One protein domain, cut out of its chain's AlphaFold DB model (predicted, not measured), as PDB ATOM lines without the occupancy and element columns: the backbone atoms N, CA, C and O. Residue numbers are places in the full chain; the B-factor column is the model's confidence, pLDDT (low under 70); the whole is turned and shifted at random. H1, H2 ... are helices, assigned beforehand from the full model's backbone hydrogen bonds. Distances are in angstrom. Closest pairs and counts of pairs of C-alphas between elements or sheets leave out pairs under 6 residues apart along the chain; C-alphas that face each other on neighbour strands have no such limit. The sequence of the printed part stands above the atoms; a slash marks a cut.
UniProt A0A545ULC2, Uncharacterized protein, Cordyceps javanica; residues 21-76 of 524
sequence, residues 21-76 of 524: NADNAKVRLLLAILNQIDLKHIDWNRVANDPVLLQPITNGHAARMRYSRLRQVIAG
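AT A GLANCE: This is residues 21 to 76 of the 524 residues of an uncharacterized protein of Cordyceps javanica (UniProt A0A545ULC2). Long helix H3 spans this small, loosely joined frame of three helices: short H2 packs on its first end, and H1 crosses near its last end. The loop of residues 50 to 55 sticks out. The printed part has 56 residues with H1, H2 and H3 in that order, all helix, no named strand; it is compact, with a radius of gyration of the C-alphas of 11.5 A and spans of 27 by 26 by 17 A.

IN THESE COORDINATES: Find C-alpha 24 at (-14.610, -37.228, 34.079); from there H1 runs 16.0 A to residue 35. H2 is residues 44 to 48. H3, residues 60 to 74, runs 21.1 A to C-alpha 74 at (-21.621, -41.291, 29.387).

HOW THE PARTS SIT: H1 and H2 are apart. H1 is close to but not clearly touching H3: their closest C-alphas, Leu 31 and Arg 71, are 7.3 A apart. They run opposite ways at a steep tilt of 66 degrees. H2 touches H3 at residues 60 to 64 alone; their closest C-alphas, Asn 45 and Gly 60, are 3.9 A apart. In H1, H2 and H3 every O i to N i+4 pair is within hydrogen-bond range.

THE WHOLE: The farthest C-alphas, Asn 21 and Lys 40, are 30.8 A apart. The printed part has no cut; the H2 to H3 link is long. Look for pLDDT under 70 at residues 21 to 30, 32, 51 to 56, 69 to 70 and 72 to 76.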
ATOM      1  N   ASN A  21     -14.402 -28.420  34.498       41.06
ATOM      2  CA  ASN A  21     -14.126 -29.452  35.529       41.06
ATOM      3  C   ASN A  21     -13.634 -30.880  35.136       41.06
ATOM      4  O   ASN A  21     -14.317 -31.676  34.497       41.06
ATOM      5  N   ALA A  22     -12.455 -31.247  35.662       39.34
ATOM      6  CA  ALA A  22     -11.654 -32.450  35.378       39.34
ATOM      7  C   ALA A  22     -12.146 -33.797  35.979       39.34
ATOM      8  O   ALA A  22     -11.404 -34.783  35.986       39.34
ATOM      9  N   ASP A  23     -13.389 -33.906  36.453       53.12
ATOM     10  CA  ASP A  23     -13.856 -35.096  37.193       53.12
ATOM     11  C   ASP A  23     -14.117 -36.344  36.315       53.12
ATOM     12  O   ASP A  23     -14.335 -37.451  36.818       53.12
ATOM     13  N   ASN A  24     -14.041 -36.226  34.986       52.12
ATOM     14  CA  ASN A  24     -14.610 -37.228  34.079       52.12
ATOM     15  C   ASN A  24     -13.779 -38.499  33.842       52.12
ATOM     16  O   ASN A  24     -14.365 -39.555  33.602       52.12
ATOM     17  N   ALA A  25     -12.447 -38.476  33.957       44.59
ATOM     18  CA  ALA A  25     -11.639 -39.696  33.797       44.59
ATOM     19  C   ALA A  25     -11.858 -40.683  34.959       44.59
ATOM     20  O   ALA A  25     -12.068 -41.880  34.747       44.59
ATOM     21  N   LYS A  26     -11.902 -40.164  36.195       49.62
ATOM     22  CA  LYS A  26     -12.211 -40.942  37.404       49.62
ATOM     23  C   LYS A  26     -13.646 -41.462  37.354       49.62
ATOM     24  O   LYS A  26     -13.884 -42.636  37.618       49.62
ATOM     25  N   VAL A  27     -14.592 -40.625  36.932       57.38
ATOM     26  CA  VAL A  27     -15.999 -41.011  36.764       57.38
ATOM     27  C   VAL A  27     -16.173 -42.112  35.705       57.38
ATOM     28  O   VAL A  27     -16.924 -43.059  35.937       57.38
ATOM     29  N   ARG A  28     -15.449 -42.058  34.577       56.16
ATOM     30  CA  ARG A  28     -15.469 -43.112  33.542       56.16
ATOM     31  C   ARG A  28     -14.833 -44.418  34.026       56.16
ATOM     32  O   ARG A  28     -15.393 -45.480  33.767       56.16
ATOM     33  N   LEU A  29     -13.725 -44.349  34.770       54.62
ATOM     34  CA  LEU A  29     -13.106 -45.517  35.411       54.62
ATOM     35  C   LEU A  29     -14.060 -46.171  36.421       54.62
ATOM     36  O   LEU A  29     -14.274 -47.380  36.379       54.62
ATOM     37  N   LEU A  30     -14.681 -45.374  37.293       65.75
ATOM     38  CA  LEU A  30     -15.659 -45.855  38.270       65.75
ATOM     39  C   LEU A  30     -16.887 -46.460  37.582       65.75
ATOM     40  O   LEU A  30     -17.367 -47.509  38.005       65.75
ATOM     41  N   LEU A  31     -17.369 -45.863  36.487       71.69
ATOM     42  CA  LEU A  31     -18.452 -46.447  35.697       71.69
ATOM     43  C   LEU A  31     -18.038 -47.782  35.060       71.69
ATOM     44  O   LEU A  31     -18.840 -48.712  35.045       71.69
ATOM     45  N   ALA A  32     -16.805 -47.897  34.557       65.88
ATOM     46  CA  ALA A  32     -16.288 -49.140  33.990       65.88
ATOM     47  C   ALA A  32     -16.227 -50.261  35.039       65.88
ATOM     48  O   ALA A  32     -16.659 -51.374  34.749       65.88
ATOM     49  N   ILE A  33     -15.786 -49.952  36.265       70.81
ATOM     50  CA  ILE A  33     -15.820 -50.882  37.405       70.81
ATOM     51  C   ILE A  33     -17.269 -51.273  37.728       70.81
ATOM     52  O   ILE A  33     -17.586 -52.456  37.823       70.81
ATOM     53  N   LEU A  34     -18.173 -50.293  37.839       77.75
ATOM     54  CA  LEU A  34     -19.581 -50.535  38.168       77.75
ATOM     55  C   LEU A  34     -20.329 -51.335  37.092       77.75
ATOM     56  O   LEU A  34     -21.262 -52.054  37.425       77.75
ATOM     57  N   ASN A  35     -19.925 -51.254  35.821       78.00
ATOM     58  CA  ASN A  35     -20.510 -52.058  34.742       78.00
ATOM     59  C   ASN A  35     -20.146 -53.551  34.832       78.00
ATOM     60  O   ASN A  35     -20.852 -54.368  34.249       78.00
ATOM     61  N   GLN A  36     -19.068 -53.903  35.543       74.62
ATOM     62  CA  GLN A  36     -18.666 -55.295  35.786       74.62
ATOM     63  C   GLN A  36     -19.373 -55.907  37.007       74.62
ATOM     64  O   GLN A  36     -19.266 -57.107  37.248       74.62
ATOM     65  N   ILE A  37     -20.091 -55.095  37.791       82.25
ATOM     66  CA  ILE A  37     -20.782 -55.514  39.012       82.25
ATOM     67  C   ILE A  37     -22.288 -55.560  38.741       82.25
ATOM     68  O   ILE A  37     -22.858 -54.662  38.120       82.25
ATOM     69  N   ASP A  38     -22.970 -56.592  39.239       80.81
ATOM     70  CA  ASP A  38     -24.430 -56.629  39.181       80.81
ATOM     71  C   ASP A  38     -25.020 -55.585  40.144       80.81
ATOM     72  O   ASP A  38     -24.885 -55.670  41.369       80.81
ATOM     73  N   LEU A  39     -25.709 -54.594  39.573       80.81
ATOM     74  CA  LEU A  39     -26.297 -53.456  40.282       80.81
ATOM     75  C   LEU A  39     -27.305 -53.864  41.370       80.81
ATOM     76  O   LEU A  39     -27.628 -53.037  42.226       80.81
ATOM     77  N   LYS A  40     -27.810 -55.108  41.351       82.50
ATOM     78  CA  LYS A  40     -28.694 -55.646  42.401       82.50
ATOM     79  C   LYS A  40     -27.980 -55.854  43.741       82.50
ATOM     80  O   LYS A  40     -28.646 -55.911  44.769       82.50
ATOM     81  N   HIS A  41     -26.652 -55.971  43.729       84.31
ATOM     82  CA  HIS A  41     -25.840 -56.180  44.929       84.31
ATOM     83  C   HIS A  41     -25.353 -54.873  45.564       84.31
ATOM     84  O   HIS A  41     -24.758 -54.898  46.638       84.31
ATOM     85  N   ILE A  42     -25.622 -53.730  44.929       86.75
ATOM     86  CA  ILE A  42     -25.279 -52.418  45.471       86.75
ATOM     87  C   ILE A  42     -26.365 -51.989  46.458       86.75
ATOM     88  O   ILE A  42     -27.526 -51.799  46.085       86.75
ATOM     89  N   ASP A  43     -25.978 -51.780  47.717       89.50
ATOM     90  CA  ASP A  43     -26.839 -51.141  48.709       89.50
ATOM     91  C   ASP A  43     -26.861 -49.627  48.472       89.50
ATOM     92  O   ASP A  43     -26.023 -48.864  48.956       89.50
ATOM     93  N   TRP A  44     -27.853 -49.183  47.707       88.31
ATOM     94  CA  TRP A  44     -28.001 -47.777  47.357       88.31
ATOM     95  C   TRP A  44     -28.289 -46.872  48.561       88.31
ATOM     96  O   TRP A  44     -27.982 -45.685  48.492       88.31
ATOM     97  N   ASN A  45     -28.857 -47.392  49.657       88.38
ATOM     98  CA  ASN A  45     -29.064 -46.590  50.866       88.38
ATOM     99  C   ASN A  45     -27.739 -46.328  51.581       88.38
ATOM    100  O   ASN A  45     -27.547 -45.229  52.095       88.38
ATOM    101  N   ARG A  46     -26.808 -47.290  51.567       86.50
ATOM    102  CA  ARG A  46     -25.438 -47.048  52.041       86.50
ATOM    103  C   ARG A  46     -24.710 -46.048  51.156       86.50
ATOM    104  O   ARG A  46     -24.150 -45.105  51.688       86.50
ATOM    105  N   VAL A  47     -24.815 -46.183  49.831       82.56
ATOM    106  CA  VAL A  47     -24.236 -45.210  48.886       82.56
ATOM    107  C   VAL A  47     -24.773 -43.800  49.141       82.56
ATOM    108  O   VAL A  47     -24.008 -42.850  49.140       82.56
ATOM    109  N   ALA A  48     -26.078 -43.648  49.379       83.69
ATOM    110  CA  ALA A  48     -26.695 -42.342  49.610       83.69
ATOM    111  C   ALA A  48     -26.198 -41.631  50.885       83.69
ATOM    112  O   ALA A  48     -26.201 -40.400  50.928       83.69
ATOM    113  N   ASN A  49     -25.777 -42.407  51.887       78.81
ATOM    114  CA  ASN A  49     -25.313 -41.933  53.191       78.81
ATOM    115  C   ASN A  49     -23.792 -42.072  53.370       78.81
ATOM    116  O   ASN A  49     -23.300 -41.965  54.492       78.81
ATOM    117  N   ASP A  50     -23.054 -42.362  52.297       75.81
ATOM    118  CA  ASP A  50     -21.616 -42.583  52.386       75.81
ATOM    119  C   ASP A  50     -20.902 -41.266  52.751       75.81
ATOM    120  O   ASP A  50     -21.128 -40.250  52.085       75.81
ATOM    121  N   PRO A  51     -20.047 -41.248  53.792       67.62
ATOM    122  CA  PRO A  51     -19.357 -40.040  54.245       67.62
ATOM    123  C   PRO A  51     -18.364 -39.479  53.217       67.62
ATOM    124  O   PRO A  51     -17.916 -38.345  53.371       67.62
ATOM    125  N   VAL A  52     -18.020 -40.237  52.169       63.50
ATOM    126  CA  VAL A  52     -17.218 -39.738  51.046       63.50
ATOM    127  C   VAL A  52     -17.992 -38.735  50.178       63.50
ATOM    128  O   VAL A  52     -17.386 -37.985  49.411       63.50
ATOM    129  N   LEU A  53     -19.328 -38.706  50.269       51.50
ATOM    130  CA  LEU A  53     -20.156 -37.747  49.545       51.50
ATOM    131  C   LEU A  53     -20.122 -36.374  50.228       51.50
ATOM    132  O   LEU A  53     -20.522 -36.226  51.378       51.50
ATOM    133  N   LEU A  54     -19.747 -35.339  49.470       47.84
ATOM    134  CA  LEU A  54     -19.756 -33.941  49.932       47.84
ATOM    135  C   LEU A  54     -21.154 -33.450  50.337       47.84
ATOM    136  O   LEU A  54     -21.286 -32.563  51.177       47.84
ATOM    137  N   GLN A  55     -22.198 -34.005  49.718       55.16
ATOM    138  CA  GLN A  55     -23.587 -33.742  50.069       55.16
ATOM    139  C   GLN A  55     -24.345 -35.069  50.172       55.16
ATOM    140  O   GLN A  55     -24.333 -35.842  49.205       55.16
ATOM    141  N   PRO A  56     -25.031 -35.335  51.296       62.09
ATOM    142  CA  PRO A  56     -25.803 -36.555  51.460       62.09
ATOM    143  C   PRO A  56     -26.958 -36.603  50.455       62.09
ATOM    144  O   PRO A  56     -27.596 -35.594  50.141       62.09
ATOM    145  N   ILE A  57     -27.240 -37.796  49.936       77.94
ATOM    146  CA  ILE A  57     -28.374 -38.030  49.041       77.94
ATOM    147  C   ILE A  57     -29.557 -38.487  49.893       77.94
ATOM    148  O   ILE A  57     -29.415 -39.316  50.781       77.94
ATOM    149  N   THR A  58     -30.751 -37.979  49.591       79.94
ATOM    150  CA  THR A  58     -31.953 -38.189  50.414       79.94
ATOM    151  C   THR A  58     -32.304 -39.654  50.681       79.94
ATOM    152  O   THR A  58     -32.811 -39.962  51.753       79.94
ATOM    153  N   ASN A  59     -32.090 -40.556  49.717       89.56
ATOM    154  CA  ASN A  59     -32.267 -41.999  49.893       89.56
ATOM    155  C   ASN A  59     -31.606 -42.792  48.753       89.56
ATOM    156  O   ASN A  59     -31.185 -42.238  47.731       89.56
ATOM    157  N   GLY A  60     -31.577 -44.120  48.893       80.06
ATOM    158  CA  GLY A  60     -31.007 -45.009  47.886       80.06
ATOM    159  C   GLY A  60     -31.729 -44.992  46.540       80.06
ATOM    160  O   GLY A  60     -31.093 -45.158  45.500       80.06
ATOM    161  N   HIS A  61     -33.033 -44.705  46.506       79.88
ATOM    162  CA  HIS A  61     -33.740 -44.541  45.234       79.88
ATOM    163  C   HIS A  61     -33.204 -43.330  44.450       79.88
ATOM    164  O   HIS A  61     -32.915 -43.440  43.258       79.88
ATOM    165  N   ALA A  62     -32.989 -42.198  45.122       70.25
ATOM    166  CA  ALA A  62     -32.398 -41.008  44.523       70.25
ATOM    167  C   ALA A  62     -30.949 -41.253  44.066       70.25
ATOM    168  O   ALA A  62     -30.586 -40.831  42.966       70.25
ATOM    169  N   ALA A  63     -30.144 -41.984  44.847       76.62
ATOM    170  CA  ALA A  63     -28.779 -42.355  44.460       76.62
ATOM    171  C   ALA A  63     -28.763 -43.224  43.189       76.62
ATOM    172  O   ALA A  63     -28.040 -42.927  42.235       76.62
ATOM    173  N   ARG A  64     -29.646 -44.227  43.114       85.88
ATOM    174  CA  ARG A  64     -29.808 -45.081  41.929       85.88
ATOM    175  C   ARG A  64     -30.241 -44.287  40.691       85.88
ATOM    176  O   ARG A  64     -29.724 -44.516  39.598       85.88
ATOM    177  N   MET A  65     -31.161 -43.333  40.850       77.88
ATOM    178  CA  MET A  65     -31.602 -42.459  39.754       77.88
ATOM    179  C   MET A  65     -30.476 -41.546  39.253       77.88
ATOM    180  O   MET A  65     -30.356 -41.346  38.043       77.88
ATOM    181  N   ARG A  66     -29.626 -41.027  40.151       74.75
ATOM    182  CA  ARG A  66     -28.434 -40.245  39.774       74.75
ATOM    183  C   ARG A  66     -27.435 -41.096  38.981       74.75
ATOM    184  O   ARG A  66     -27.022 -40.669  37.907       74.75
ATOM    185  N   TYR A  67     -27.139 -42.318  39.431       81.50
ATOM    186  CA  TYR A  67     -26.283 -43.258  38.690       81.50
ATOM    187  C   TYR A  67     -26.836 -43.585  37.292       81.50
ATOM    188  O   TYR A  67     -26.100 -43.553  36.308       81.50
ATOM    189  N   SER A  68     -28.145 -43.843  37.171       74.75
ATOM    190  CA  SER A  68     -28.768 -44.128  35.871       74.75
ATOM    191  C   SER A  68     -28.624 -42.967  34.884       74.75
ATOM    192  O   SER A  68     -28.403 -43.206  33.699       74.75
ATOM    193  N   ARG A  69     -28.755 -41.721  35.357       67.06
ATOM    194  CA  ARG A  69     -28.566 -40.522  34.525       67.06
ATOM    195  C   ARG A  69     -27.111 -40.376  34.102       67.06
ATOM    196  O   ARG A  69     -26.851 -40.201  32.921       67.06
ATOM    197  N   LEU A  70     -26.178 -40.538  35.039       69.19
ATOM    198  CA  LEU A  70     -24.742 -40.502  34.760       69.19
ATOM    199  C   LEU A  70     -24.347 -41.523  33.682       69.19
ATOM    200  O   LEU A  70     -23.649 -41.195  32.726       69.19
ATOM    201  N   ARG A  71     -24.857 -42.756  33.788       72.31
ATOM    202  CA  ARG A  71     -24.636 -43.803  32.785       72.31
ATOM    203  C   ARG A  71     -25.210 -43.427  31.418       72.31
ATOM    204  O   ARG A  71     -24.571 -43.705  30.411       72.31
ATOM    205  N   GLN A  72     -26.391 -42.808  31.367       64.62
ATOM    206  CA  GLN A  72     -27.005 -42.350  30.113       64.62
ATOM    207  C   GLN A  72     -26.204 -41.226  29.451       64.62
ATOM    208  O   GLN A  72     -26.013 -41.272  28.238       64.62
ATOM    209  N   VAL A  73     -25.700 -40.278  30.248       56.84
ATOM    210  CA  VAL A  73     -24.826 -39.190  29.785       56.84
ATOM    211  C   VAL A  73     -23.544 -39.762  29.177       56.84
ATOM    212  O   VAL A  73     -23.206 -39.441  28.043       56.84
ATOM    213  N   ILE A  74     -22.878 -40.692  29.870       61.00
ATOM    214  CA  ILE A  74     -21.621 -41.291  29.387       61.00
ATOM    215  C   ILE A  74     -21.842 -42.216  28.181       61.00
ATOM    216  O   ILE A  74     -20.994 -42.281  27.295       61.00
ATOM    217  N   ALA A  75     -22.981 -42.911  28.113       63.59
ATOM    218  CA  ALA A  75     -23.344 -43.769  26.985       63.59
ATOM    219  C   ALA A  75     -23.924 -43.002  25.778       63.59
ATOM    220  O   ALA A  75     -24.305 -43.630  24.792       63.59
ATOM    221  N   GLY A  76     -24.037 -41.668  25.845       48.22
ATOM    222  CA  GLY A  76     -24.540 -40.837  24.745       48.22
ATOM    223  C   GLY A  76     -26.038 -40.996  24.444       48.22
ATOM    224  O   GLY A  76     -26.502 -40.613  23.368       48.22
TER     225      GLY A  76